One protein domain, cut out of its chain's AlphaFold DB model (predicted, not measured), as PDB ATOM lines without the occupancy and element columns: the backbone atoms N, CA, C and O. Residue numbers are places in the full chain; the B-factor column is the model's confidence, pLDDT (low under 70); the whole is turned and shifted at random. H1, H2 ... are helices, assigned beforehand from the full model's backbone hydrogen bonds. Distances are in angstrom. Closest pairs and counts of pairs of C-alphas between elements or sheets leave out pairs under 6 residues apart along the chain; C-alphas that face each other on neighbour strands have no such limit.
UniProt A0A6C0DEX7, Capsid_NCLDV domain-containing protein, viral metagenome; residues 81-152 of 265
ATOM      1  N   PRO A  81     -35.607  30.682 -42.638       74.38
ATOM      2  CA  PRO A  81     -35.428  31.594 -41.507       74.38
ATOM      3  C   PRO A  81     -35.813  33.030 -41.901       74.38
ATOM      4  O   PRO A  81     -34.976  33.931 -41.960       74.38
ATOM      5  N   SER A  82     -37.081  33.252 -42.253       78.81
ATOM      6  CA  SER A  82     -37.579  34.558 -42.685       78.81
ATOM      7  C   SER A  82     -38.984  34.831 -42.181       78.81
ATOM      8  O   SER A  82     -39.904  34.040 -42.381       78.81
ATOM      9  N   ILE A  83     -39.175  36.026 -41.623       79.38
ATOM     10  CA  ILE A  83     -40.488  36.535 -41.211       79.38
ATOM     11  C   ILE A  83     -41.492  36.576 -42.373       79.38
ATOM     12  O   ILE A  83     -42.690  36.368 -42.189       79.38
ATOM     13  N   ALA A  84     -40.999  36.756 -43.599       76.50
ATOM     14  CA  ALA A  84     -41.821  36.818 -44.799       76.50
ATOM     15  C   ALA A  84     -42.338  35.438 -45.261       76.50
ATOM     16  O   ALA A  84     -43.147  35.365 -46.182       76.50
ATOM     17  N   ALA A  85     -41.899  34.344 -44.628       77.12
ATOM     18  CA  ALA A  85     -42.495  33.024 -44.818       77.12
ATOM     19  C   ALA A  85     -43.800  32.839 -44.025       77.12
ATOM     20  O   ALA A  85     -44.630  32.013 -44.398       77.12
ATOM     21  N   PHE A  86     -43.991  33.624 -42.958       79.19
ATOM     22  CA  PHE A  86     -45.129  33.510 -42.040       79.19
ATOM     23  C   PHE A  86     -46.090  34.706 -42.119       79.19
ATOM     24  O   PHE A  86     -47.242  34.592 -41.703       79.19
ATOM     25  N   GLY A  87     -45.658  35.835 -42.688       77.06
ATOM     26  CA  GLY A  87     -46.464  37.047 -42.844       77.06
ATOM     27  C   GLY A  87     -46.493  37.564 -44.279       77.06
ATOM     28  O   GLY A  87     -45.518  37.446 -45.020       77.06
ATOM     29  N   GLY A  88     -47.613  38.175 -44.666       75.44
ATOM     30  CA  GLY A  88     -47.732  38.901 -45.919       75.44
ATOM     31  C   GLY A  88     -47.101  40.294 -45.808       75.44
ATOM     32  O   GLY A  88     -46.653  40.713 -44.734       75.44
ATOM     33  N   PRO A  89     -47.061  41.063 -46.910       71.44
ATOM     34  CA  PRO A  89     -46.535  42.431 -46.892       71.44
ATOM     35  C   PRO A  89     -47.253  43.357 -45.896       71.44
ATOM     36  O   PRO A  89     -46.634  44.265 -45.344       71.44
ATOM     37  N   GLY A  90     -48.547  43.121 -45.641       71.88
ATOM     38  CA  GLY A  90     -49.345  43.904 -44.694       71.88
ATOM     39  C   GLY A  90     -48.906  43.729 -43.240       71.88
ATOM     40  O   GLY A  90     -48.913  44.695 -42.487       71.88
ATOM     41  N   GLU A  91     -48.464  42.526 -42.869       74.19
ATOM     42  CA  GLU A  91     -48.053  42.184 -41.502       74.19
ATOM     43  C   GLU A  91     -46.548  42.379 -41.272       74.19
ATOM     44  O   GLU A  91     -46.117  42.672 -40.161       74.19
ATOM     45  N   THR A  92     -45.735  42.239 -42.324       73.06
ATOM     46  CA  THR A  92     -44.270  42.411 -42.255       73.06
ATOM     47  C   THR A  92     -43.817  43.855 -42.474       73.06
ATOM     48  O   THR A  92     -42.757  44.247 -41.988       73.06
ATOM     49  N   THR A  93     -44.619  44.669 -43.168       72.81
ATOM     50  CA  THR A  93     -44.365  46.103 -43.391       72.81
ATOM     51  C   THR A  93     -45.627  46.956 -43.173       72.81
ATOM     52  O   THR A  93     -46.084  47.632 -44.099       72.81
ATOM     53  N   PRO A  94     -46.221  46.947 -41.964       69.69
ATOM     54  CA  PRO A  94     -47.419  47.733 -41.680       69.69
ATOM     55  C   PRO A  94     -47.135  49.242 -41.755       69.69
ATOM     56  O   PRO A  94     -46.046  49.716 -41.424       69.69
ATOM     57  N   ALA A  95     -48.140  50.021 -42.167       71.06
ATOM     58  CA  ALA A  95     -48.019  51.471 -42.372       71.06
ATOM     59  C   ALA A  95     -47.684  52.257 -41.085       71.06
ATOM     60  O   ALA A  95     -47.122  53.350 -41.149       71.06
ATOM     61  N   THR A  96     -48.030  51.704 -39.927       70.62
ATOM     62  CA  THR A  96     -47.793  52.241 -38.578       70.62
ATOM     63  C   THR A  96     -46.498  51.724 -37.942       70.62
ATOM     64  O   THR A  96     -46.149  52.160 -36.844       70.62
ATOM     65  N   GLY A  97     -45.752  50.861 -38.643       71.19
ATOM     66  CA  GLY A  97     -44.590  50.154 -38.111       71.19
ATOM     67  C   GLY A  97     -44.976  48.923 -37.287       71.19
ATOM     68  O   GLY A  97     -46.092  48.803 -36.802       71.19
ATOM     69  N   TYR A  98     -44.037  47.984 -37.152       74.81
ATOM     70  CA  TYR A  98     -44.257  46.703 -36.466       74.81
ATOM     71  C   TYR A  98     -44.611  46.868 -34.974       74.81
ATOM     72  O   TYR A  98     -45.351  46.078 -34.396       74.81
ATOM     73  N   ILE A  99     -44.100  47.939 -34.360       81.12
ATOM     74  CA  ILE A  99     -44.468  48.400 -33.022       81.12
ATOM     75  C   ILE A  99     -45.058  49.799 -33.164       81.12
ATOM     76  O   ILE A  99     -44.388  50.715 -33.647       81.12
ATOM     77  N   ASN A 100     -46.304  49.965 -32.731       80.69
ATOM     78  CA  ASN A 100     -47.010  51.236 -32.811       80.69
ATOM     79  C   ASN A 100     -46.530  52.226 -31.728       80.69
ATOM     80  O   ASN A 100     -45.751  51.903 -30.828       80.69
ATOM     81  N   SER A 101     -47.047  53.457 -31.757       83.81
ATOM     82  CA  SER A 101     -46.678  54.511 -30.798       83.81
ATOM     83  C   SER A 101     -47.021  54.197 -29.335       83.81
ATOM     84  O   SER A 101     -46.560  54.907 -28.443       83.81
ATOM     85  N   SER A 102     -47.842  53.173 -29.075       83.94
ATOM     86  CA  SER A 102     -48.157  52.696 -27.723       83.94
ATOM     87  C   SER A 102     -47.203  51.606 -27.218       83.94
ATOM     88  O   SER A 102     -47.337  51.176 -26.076       83.94
ATOM     89  N   GLY A 103     -46.225  51.180 -28.030       82.12
ATOM     90  CA  GLY A 103     -45.282  50.118 -27.676       82.12
ATOM     91  C   GLY A 103     -45.857  48.704 -27.813       82.12
ATOM     92  O   GLY A 103     -45.279  47.766 -27.271       82.12
ATOM     93  N   LEU A 104     -46.987  48.550 -28.507       83.44
ATOM     94  CA  LEU A 104     -47.629  47.264 -28.789       83.44
ATOM     95  C   LEU A 104     -47.495  46.920 -30.276       83.44
ATOM     96  O   LEU A 104     -47.261  47.813 -31.094       83.44
ATOM     97  N   PHE A 105     -47.694  45.646 -30.622       81.44
ATOM     98  CA  PHE A 105     -47.933  45.243 -32.011       81.44
ATOM     99  C   PHE A 105     -49.111  46.028 -32.596       81.44
ATOM    100  O   PHE A 105     -50.015  46.439 -31.858       81.44
ATOM    101  N   ASP A 106     -49.088  46.267 -33.903       77.94
ATOM    102  CA  ASP A 106     -50.163  46.967 -34.600       77.94
ATOM    103  C   ASP A 106     -51.454  46.134 -34.592       77.94
ATOM    104  O   ASP A 106     -52.536  46.672 -34.347       77.94
ATOM    105  N   LEU A 107     -51.330  44.806 -34.726       75.56
ATOM    106  CA  LEU A 107     -52.438  43.854 -34.651       75.56
ATOM    107  C   LEU A 107     -52.198  42.768 -33.576       75.56
ATOM    108  O   LEU A 107     -52.005  41.589 -33.868       75.56
ATOM    109  N   PRO A 108     -52.291  43.096 -32.279       72.56
ATOM    110  CA  PRO A 108     -51.901  42.175 -31.208       72.56
ATOM    111  C   PRO A 108     -52.813  40.938 -31.053       72.56
ATOM    112  O   PRO A 108     -52.478  40.036 -30.289       72.56
ATOM    113  N   GLY A 109     -53.969  40.881 -31.729       68.75
ATOM    114  CA  GLY A 109     -54.953  39.799 -31.612       68.75
ATOM    115  C   GLY A 109     -55.104  38.969 -32.888       68.75
ATOM    116  O   GLY A 109     -55.075  39.511 -33.987       68.75
ATOM    117  N   ALA A 110     -55.314  37.658 -32.741       66.69
ATOM    118  CA  ALA A 110     -55.709  36.789 -33.849       66.69
ATOM    119  C   ALA A 110     -57.193  37.007 -34.194       66.69
ATOM    120  O   ALA A 110     -58.036  37.061 -33.296       66.69
ATOM    121  N   ALA A 111     -57.508  37.123 -35.482       64.44
ATOM    122  CA  ALA A 111     -58.868  37.270 -35.990       64.44
ATOM    123  C   ALA A 111     -59.131  36.231 -37.089       64.44
ATOM    124  O   ALA A 111     -58.254  35.960 -37.906       64.44
ATOM    125  N   ASP A 112     -60.339  35.664 -37.122       65.75
ATOM    126  CA  ASP A 112     -60.721  34.687 -38.142       65.75
ATOM    127  C   ASP A 112     -60.955  35.378 -39.496       65.75
ATOM    128  O   ASP A 112     -61.759  36.308 -39.604       65.75
ATOM    129  N   GLY A 113     -60.279  34.903 -40.545       64.88
ATOM    130  CA  GLY A 113     -60.448  35.375 -41.922       64.88
ATOM    131  C   GLY A 113     -60.948  34.273 -42.862       64.88
ATOM    132  O   GLY A 113     -60.580  33.108 -42.727       64.88
ATOM    133  N   THR A 114     -61.772  34.626 -43.854       62.44
ATOM    134  CA  THR A 114     -62.163  33.718 -44.947       62.44
ATOM    135  C   THR A 114     -61.170  33.833 -46.110       62.44
ATOM    136  O   THR A 114     -61.269  34.726 -46.949       62.44
ATOM    137  N   GLY A 115     -60.178  32.938 -46.160       61.16
ATOM    138  CA  GLY A 115     -59.157  32.915 -47.218       61.16
ATOM    139  C   GLY A 115     -59.583  32.161 -48.487       61.16
ATOM    140  O   GLY A 115     -60.293  31.159 -48.417       61.16
ATOM    141  N   MET A 116     -59.112  32.614 -49.656       55.25
ATOM    142  CA  MET A 116     -59.168  31.863 -50.923       55.25
ATOM    143  C   MET A 116     -57.797  31.213 -51.167       55.25
ATOM    144  O   MET A 116     -56.777  31.877 -50.999       55.25
ATOM    145  N   ALA A 117     -57.750  29.936 -51.558       55.62
ATOM    146  CA  ALA A 117     -56.483  29.267 -51.866       55.62
ATOM    147  C   ALA A 117     -55.806  29.930 -53.087       55.62
ATOM    148  O   ALA A 117     -56.477  30.127 -54.107       55.62
ATOM    149  N   PRO A 118     -54.506  30.279 -53.024       53.59
ATOM    150  CA  PRO A 118     -53.809  30.872 -54.159       53.59
ATOM    151  C   PRO A 118     -53.724  29.868 -55.318       53.59
ATOM    152  O   PRO A 118     -53.362  28.709 -55.129       53.59
ATOM    153  N   THR A 119     -54.050  30.313 -56.535       52.22
ATOM    154  CA  THR A 119     -54.002  29.492 -57.760       52.22
ATOM    155  C   THR A 119     -52.578  29.286 -58.299       52.22
ATOM    156  O   THR A 119     -52.369  28.403 -59.127       52.22
ATOM    157  N   ALA A 120     -51.599  30.061 -57.813       54.69
ATOM    158  CA  ALA A 120     -50.163  29.889 -58.033       54.69
ATOM    159  C   ALA A 120     -49.380  30.482 -56.843       54.69
ATOM    160  O   ALA A 120     -49.703  31.577 -56.383       54.69
ATOM    161  N   TYR A 121     -48.367  29.769 -56.340       56.75
ATOM    162  CA  TYR A 121     -47.507  30.238 -55.246       56.75
ATOM    163  C   TYR A 121     -46.242  30.886 -55.814       56.75
ATOM    164  O   TYR A 121     -45.363  30.191 -56.322       56.75
ATOM    165  N   ILE A 122     -46.161  32.213 -55.715       57.25
ATOM    166  CA  ILE A 122     -44.920  32.972 -55.874       57.25
ATOM    167  C   ILE A 122     -44.575  33.504 -54.476       57.25
ATOM    168  O   ILE A 122     -45.363  34.291 -53.941       57.25
ATOM    169  N   PRO A 123     -43.451  33.083 -53.866       56.88
ATOM    170  CA  PRO A 123     -42.976  33.649 -52.608       56.88
ATOM    171  C   PRO A 123     -43.037  35.180 -52.637       56.88
ATOM    172  O   PRO A 123     -42.536  35.808 -53.571       56.88
ATOM    173  N   PHE A 124     -43.670  35.774 -51.621       55.25
ATOM    174  CA  PHE A 124     -43.764  37.229 -51.413       55.25
ATOM    175  C   PHE A 124     -44.553  38.039 -52.451       55.25
ATOM    176  O   PHE A 124     -44.559  39.270 -52.375       55.25
ATOM    177  N   ALA A 125     -45.235  37.404 -53.409       54.97
ATOM    178  CA  ALA A 125     -46.120  38.129 -54.313       54.97
ATOM    179  C   ALA A 125     -47.479  38.396 -53.634       54.97
ATOM    180  O   ALA A 125     -48.079  37.465 -53.090       54.97
ATOM    181  N   PRO A 126     -48.006  39.633 -53.676       51.97
ATOM    182  CA  PRO A 126     -49.362  39.907 -53.213       51.97
ATOM    183  C   PRO A 126     -50.375  39.141 -54.078       51.97
ATOM    184  O   PRO A 126     -50.225  39.069 -55.302       51.97
ATOM    185  N   SER A 127     -51.414  38.568 -53.464       52.09
ATOM    186  CA  SER A 127     -52.496  37.936 -54.219       52.09
ATOM    187  C   SER A 127     -53.197  39.004 -55.070       52.09
ATOM    188  O   SER A 127     -53.588  40.066 -54.602       52.09
ATOM    189  N   THR A 128     -53.354  38.757 -56.370       52.00
ATOM    190  CA  THR A 128     -53.958  39.745 -57.285       52.00
ATOM    191  C   THR A 128     -55.492  39.770 -57.220       52.00
ATOM    192  O   THR A 128     -56.131  40.473 -58.001       52.00
ATOM    193  N   THR A 129     -56.100  38.990 -56.314       48.28
ATOM    194  CA  THR A 129     -57.556  38.827 -56.180       48.28
ATOM    195  C   THR A 129     -57.916  38.386 -54.755       48.28
ATOM    196  O   THR A 129     -57.482  37.319 -54.329       48.28
ATOM    197  N   GLY A 130     -58.751  39.157 -54.044       54.44
ATOM    198  CA  GLY A 130     -59.189  38.851 -52.667       54.44
ATOM    199  C   GLY A 130     -58.301  39.468 -51.579       54.44
ATOM    200  O   GLY A 130     -57.268  40.039 -51.896       54.44
ATOM    201  N   GLN A 131     -58.751  39.437 -50.314       53.44
ATOM    202  CA  GLN A 131     -58.128  40.182 -49.206       53.44
ATOM    203  C   GLN A 131     -56.613  39.944 -49.115       53.44
ATOM    204  O   GLN A 131     -56.154  38.813 -48.978       53.44
ATOM    205  N   ASN A 132     -55.862  41.042 -49.206       56.47
ATOM    206  CA  ASN A 132     -54.415  41.080 -49.056       56.47
ATOM    207  C   ASN A 132     -54.076  40.981 -47.567       56.47
ATOM    208  O   ASN A 132     -54.180  41.982 -46.863       56.47
ATOM    209  N   GLY A 133     -53.691  39.801 -47.094       57.88
ATOM    210  CA  GLY A 133     -53.198  39.638 -45.729       57.88
ATOM    211  C   GLY A 133     -52.819  38.201 -45.420       57.88
ATOM    212  O   GLY A 133     -53.377  37.261 -45.995       57.88
ATOM    213  N   SER A 134     -51.859  38.035 -44.520       64.44
ATOM    214  CA  SER A 134     -51.669  36.764 -43.832       64.44
ATOM    215  C   SER A 134     -52.884  36.490 -42.945       64.44
ATOM    216  O   SER A 134     -53.455  37.402 -42.356       64.44
ATOM    217  N   LEU A 135     -53.290  35.225 -42.813       71.56
ATOM    218  CA  LEU A 135     -54.326  34.845 -41.839       71.56
ATOM    219  C   LEU A 135     -53.788  34.832 -40.396       71.56
ATOM    220  O   LEU A 135     -54.532  34.527 -39.467       71.56
ATOM    221  N   VAL A 136     -52.502  35.137 -40.203       74.88
ATOM    222  CA  VAL A 136     -51.907  35.379 -38.888       74.88
ATOM    223  C   VAL A 136     -51.674  36.870 -38.680       74.88
ATOM    224  O   VAL A 136     -51.384  37.601 -39.622       74.88
ATOM    225  N   SER A 137     -51.791  37.323 -37.433       80.56
ATOM    226  CA  SER A 137     -51.494  38.706 -37.065       80.56
ATOM    227  C   SER A 137     -50.001  39.037 -37.173       80.56
ATOM    228  O   SER A 137     -49.172  38.139 -37.323       80.56
ATOM    229  N   ASP A 138     -49.620  40.308 -37.048       77.38
ATOM    230  CA  ASP A 138     -48.213  40.737 -36.979       77.38
ATOM    231  C   ASP A 138     -47.497  40.172 -35.732       77.38
ATOM    232  O   ASP A 138     -46.353  39.718 -35.808       77.38
ATOM    233  N   ALA A 139     -48.199  40.094 -34.598       81.69
ATOM    234  CA  ALA A 139     -47.742  39.417 -33.390       81.69
ATOM    235  C   ALA A 139     -47.554  37.908 -33.624       81.69
ATOM    236  O   ALA A 139     -46.532  37.339 -33.248       81.69
ATOM    237  N   GLY A 140     -48.526  37.258 -34.277       84.12
ATOM    238  CA  GLY A 140     -48.460  35.835 -34.614       84.12
ATOM    239  C   GLY A 140     -47.337  35.523 -35.600       84.12
ATOM    240  O   GLY A 140     -46.593  34.570 -35.397       84.12
ATOM    241  N   THR A 141     -47.165  36.369 -36.614       83.12
ATOM    242  CA  THR A 141     -46.089  36.288 -37.609       83.12
ATOM    243  C   THR A 141     -44.719  36.304 -36.937       83.12
ATOM    244  O   THR A 141     -43.891  35.456 -37.245       83.12
ATOM    245  N   PHE A 142     -44.488  37.222 -35.998       83.88
ATOM    246  CA  PHE A 142     -43.214  37.319 -35.284       83.88
ATOM    247  C   PHE A 142     -42.975  36.176 -34.321       83.88
ATOM    248  O   PHE A 142     -41.889  35.616 -34.315       83.88
ATOM    249  N   VAL A 143     -43.979  35.786 -33.532       86.88
ATOM    250  CA  VAL A 143     -43.818  34.630 -32.644       86.88
ATOM    251  C   VAL A 143     -43.501  33.385 -33.472       86.88
ATOM    252  O   VAL A 143     -42.558  32.675 -33.145       86.88
ATOM    253  N   LEU A 144     -44.216  33.148 -34.577       84.88
ATOM    254  CA  LEU A 144     -43.935  32.027 -35.472       84.88
ATOM    255  C   LEU A 144     -42.542  32.132 -36.097       84.88
ATOM    256  O   LEU A 144     -41.807  31.149 -36.055       84.88
ATOM    257  N   SER A 145     -42.144  33.303 -36.602       83.62
ATOM    258  CA  SER A 145     -40.819  33.475 -37.200       83.62
ATOM    259  C   SER A 145     -39.692  33.282 -36.193       83.62
ATOM    260  O   SER A 145     -38.729  32.600 -36.513       83.62
ATOM    261  N   GLU A 146     -39.826  33.821 -34.979       84.44
ATOM    262  CA  GLU A 146     -38.842  33.655 -33.904       84.44
ATOM    263  C   GLU A 146     -38.772  32.196 -33.445       84.44
ATOM    264  O   GLU A 146     -37.684  31.650 -33.293       84.44
ATOM    265  N   THR A 147     -39.916  31.520 -33.291       83.50
ATOM    266  CA  THR A 147     -39.923  30.089 -32.940       83.50
ATOM    267  C   THR A 147     -39.359  29.203 -34.047       83.50
ATOM    268  O   THR A 147     -38.814  28.146 -33.749       83.50
ATOM    269  N   ALA A 148     -39.475  29.614 -35.312       82.94
ATOM    270  CA  ALA A 148     -38.977  28.856 -36.452       82.94
ATOM    271  C   ALA A 148     -37.459  28.947 -36.639       82.94
ATOM    272  O   ALA A 148     -36.913  28.096 -37.327       82.94
ATOM    273  N   LEU A 149     -36.769  29.919 -36.027       78.88
ATOM    274  CA  LEU A 149     -35.312  30.072 -36.170       78.88
ATOM    275  C   LEU A 149     -34.529  28.851 -35.676       78.88
ATOM    276  O   LEU A 149     -33.520  28.495 -36.277       78.88
ATOM    277  N   ASP A 150     -35.012  28.220 -34.603       76.25
ATOM    278  CA  ASP A 150     -34.396  27.034 -33.999       76.25
ATOM    279  C   ASP A 150     -35.045  25.724 -34.482       76.25
ATOM    280  O   ASP A 150     -34.650  24.633 -34.062       76.25
ATOM    281  N   MET A 151     -36.070  25.815 -35.336       74.44
ATOM    282  CA  MET A 151     -36.717  24.655 -35.935       74.44
ATOM    283  C   MET A 151     -36.156  24.423 -37.324       74.44
ATOM    284  O   MET A 151     -36.145  25.309 -38.169       74.44
ATOM    285  N   HIS A 152     -35.809  23.176 -37.591       69.94
ATOM    286  CA  HIS A 152     -35.478  22.752 -38.931       69.94
ATOM    287  C   HIS A 152     -36.317  21.541 -39.297       69.94
ATOM    288  O   HIS A 152     -36.407  20.573 -38.536       69.94
TER     289      HIS A 152
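AT A GLANCE: This is residues 81 to 152 of the 265 residues of the protein "Capsid_NCLDV domain-containing protein" of viral metagenome (UniProt A0A6C0DEX7). There is little regular structure here: one helix, H2, stands up from a broad base of loops, with the one-turn helix H1 at its first end. The 45-residue link, residues 93 to 137, makes a small loop round Ser 102 and a wider one round Thr 119, on opposite sides of the short H1, and then leads into H2. The printed part has 72 residues with two named helices, H1 then H2, and no named strand; the class is all helix, with 15 residues in named elements. It is compact, with a radius of gyration of the C-alphas of 12.7 A, and spans 37 by 30 by 20 A.

HOW THE PARTS SIT: H2, residues 138 to 148, and H1, residues 89 to 92, touch; their closest C-alphas, of Glu 91 and Asp 138, are 4.8 A apart. In H2 every O i to N i+4 pair is within hydrogen-bond range; H1 is too short for such a pair, and its one O i to N i+3 pair is not within range.

IN THESE COORDINATES: H2 is 15.1 A long, from C-alpha 138 at (-48.213, 40.737, -36.979) to C-alpha 148 at (-38.977, 28.856, -36.452). H1, 5.2 A long, begins at C-alpha 89 at (-46.535, 42.431, -46.892).

THE WHOLE: The C-alphas of Ser 102 and Thr 119 are the two farthest apart, 38.4 A. The printed part has no cut, and the link from H1 to H2 is long. Mean pLDDT of the printed part is 70.6; residues 94, 109 to 134 and 152 are under 70.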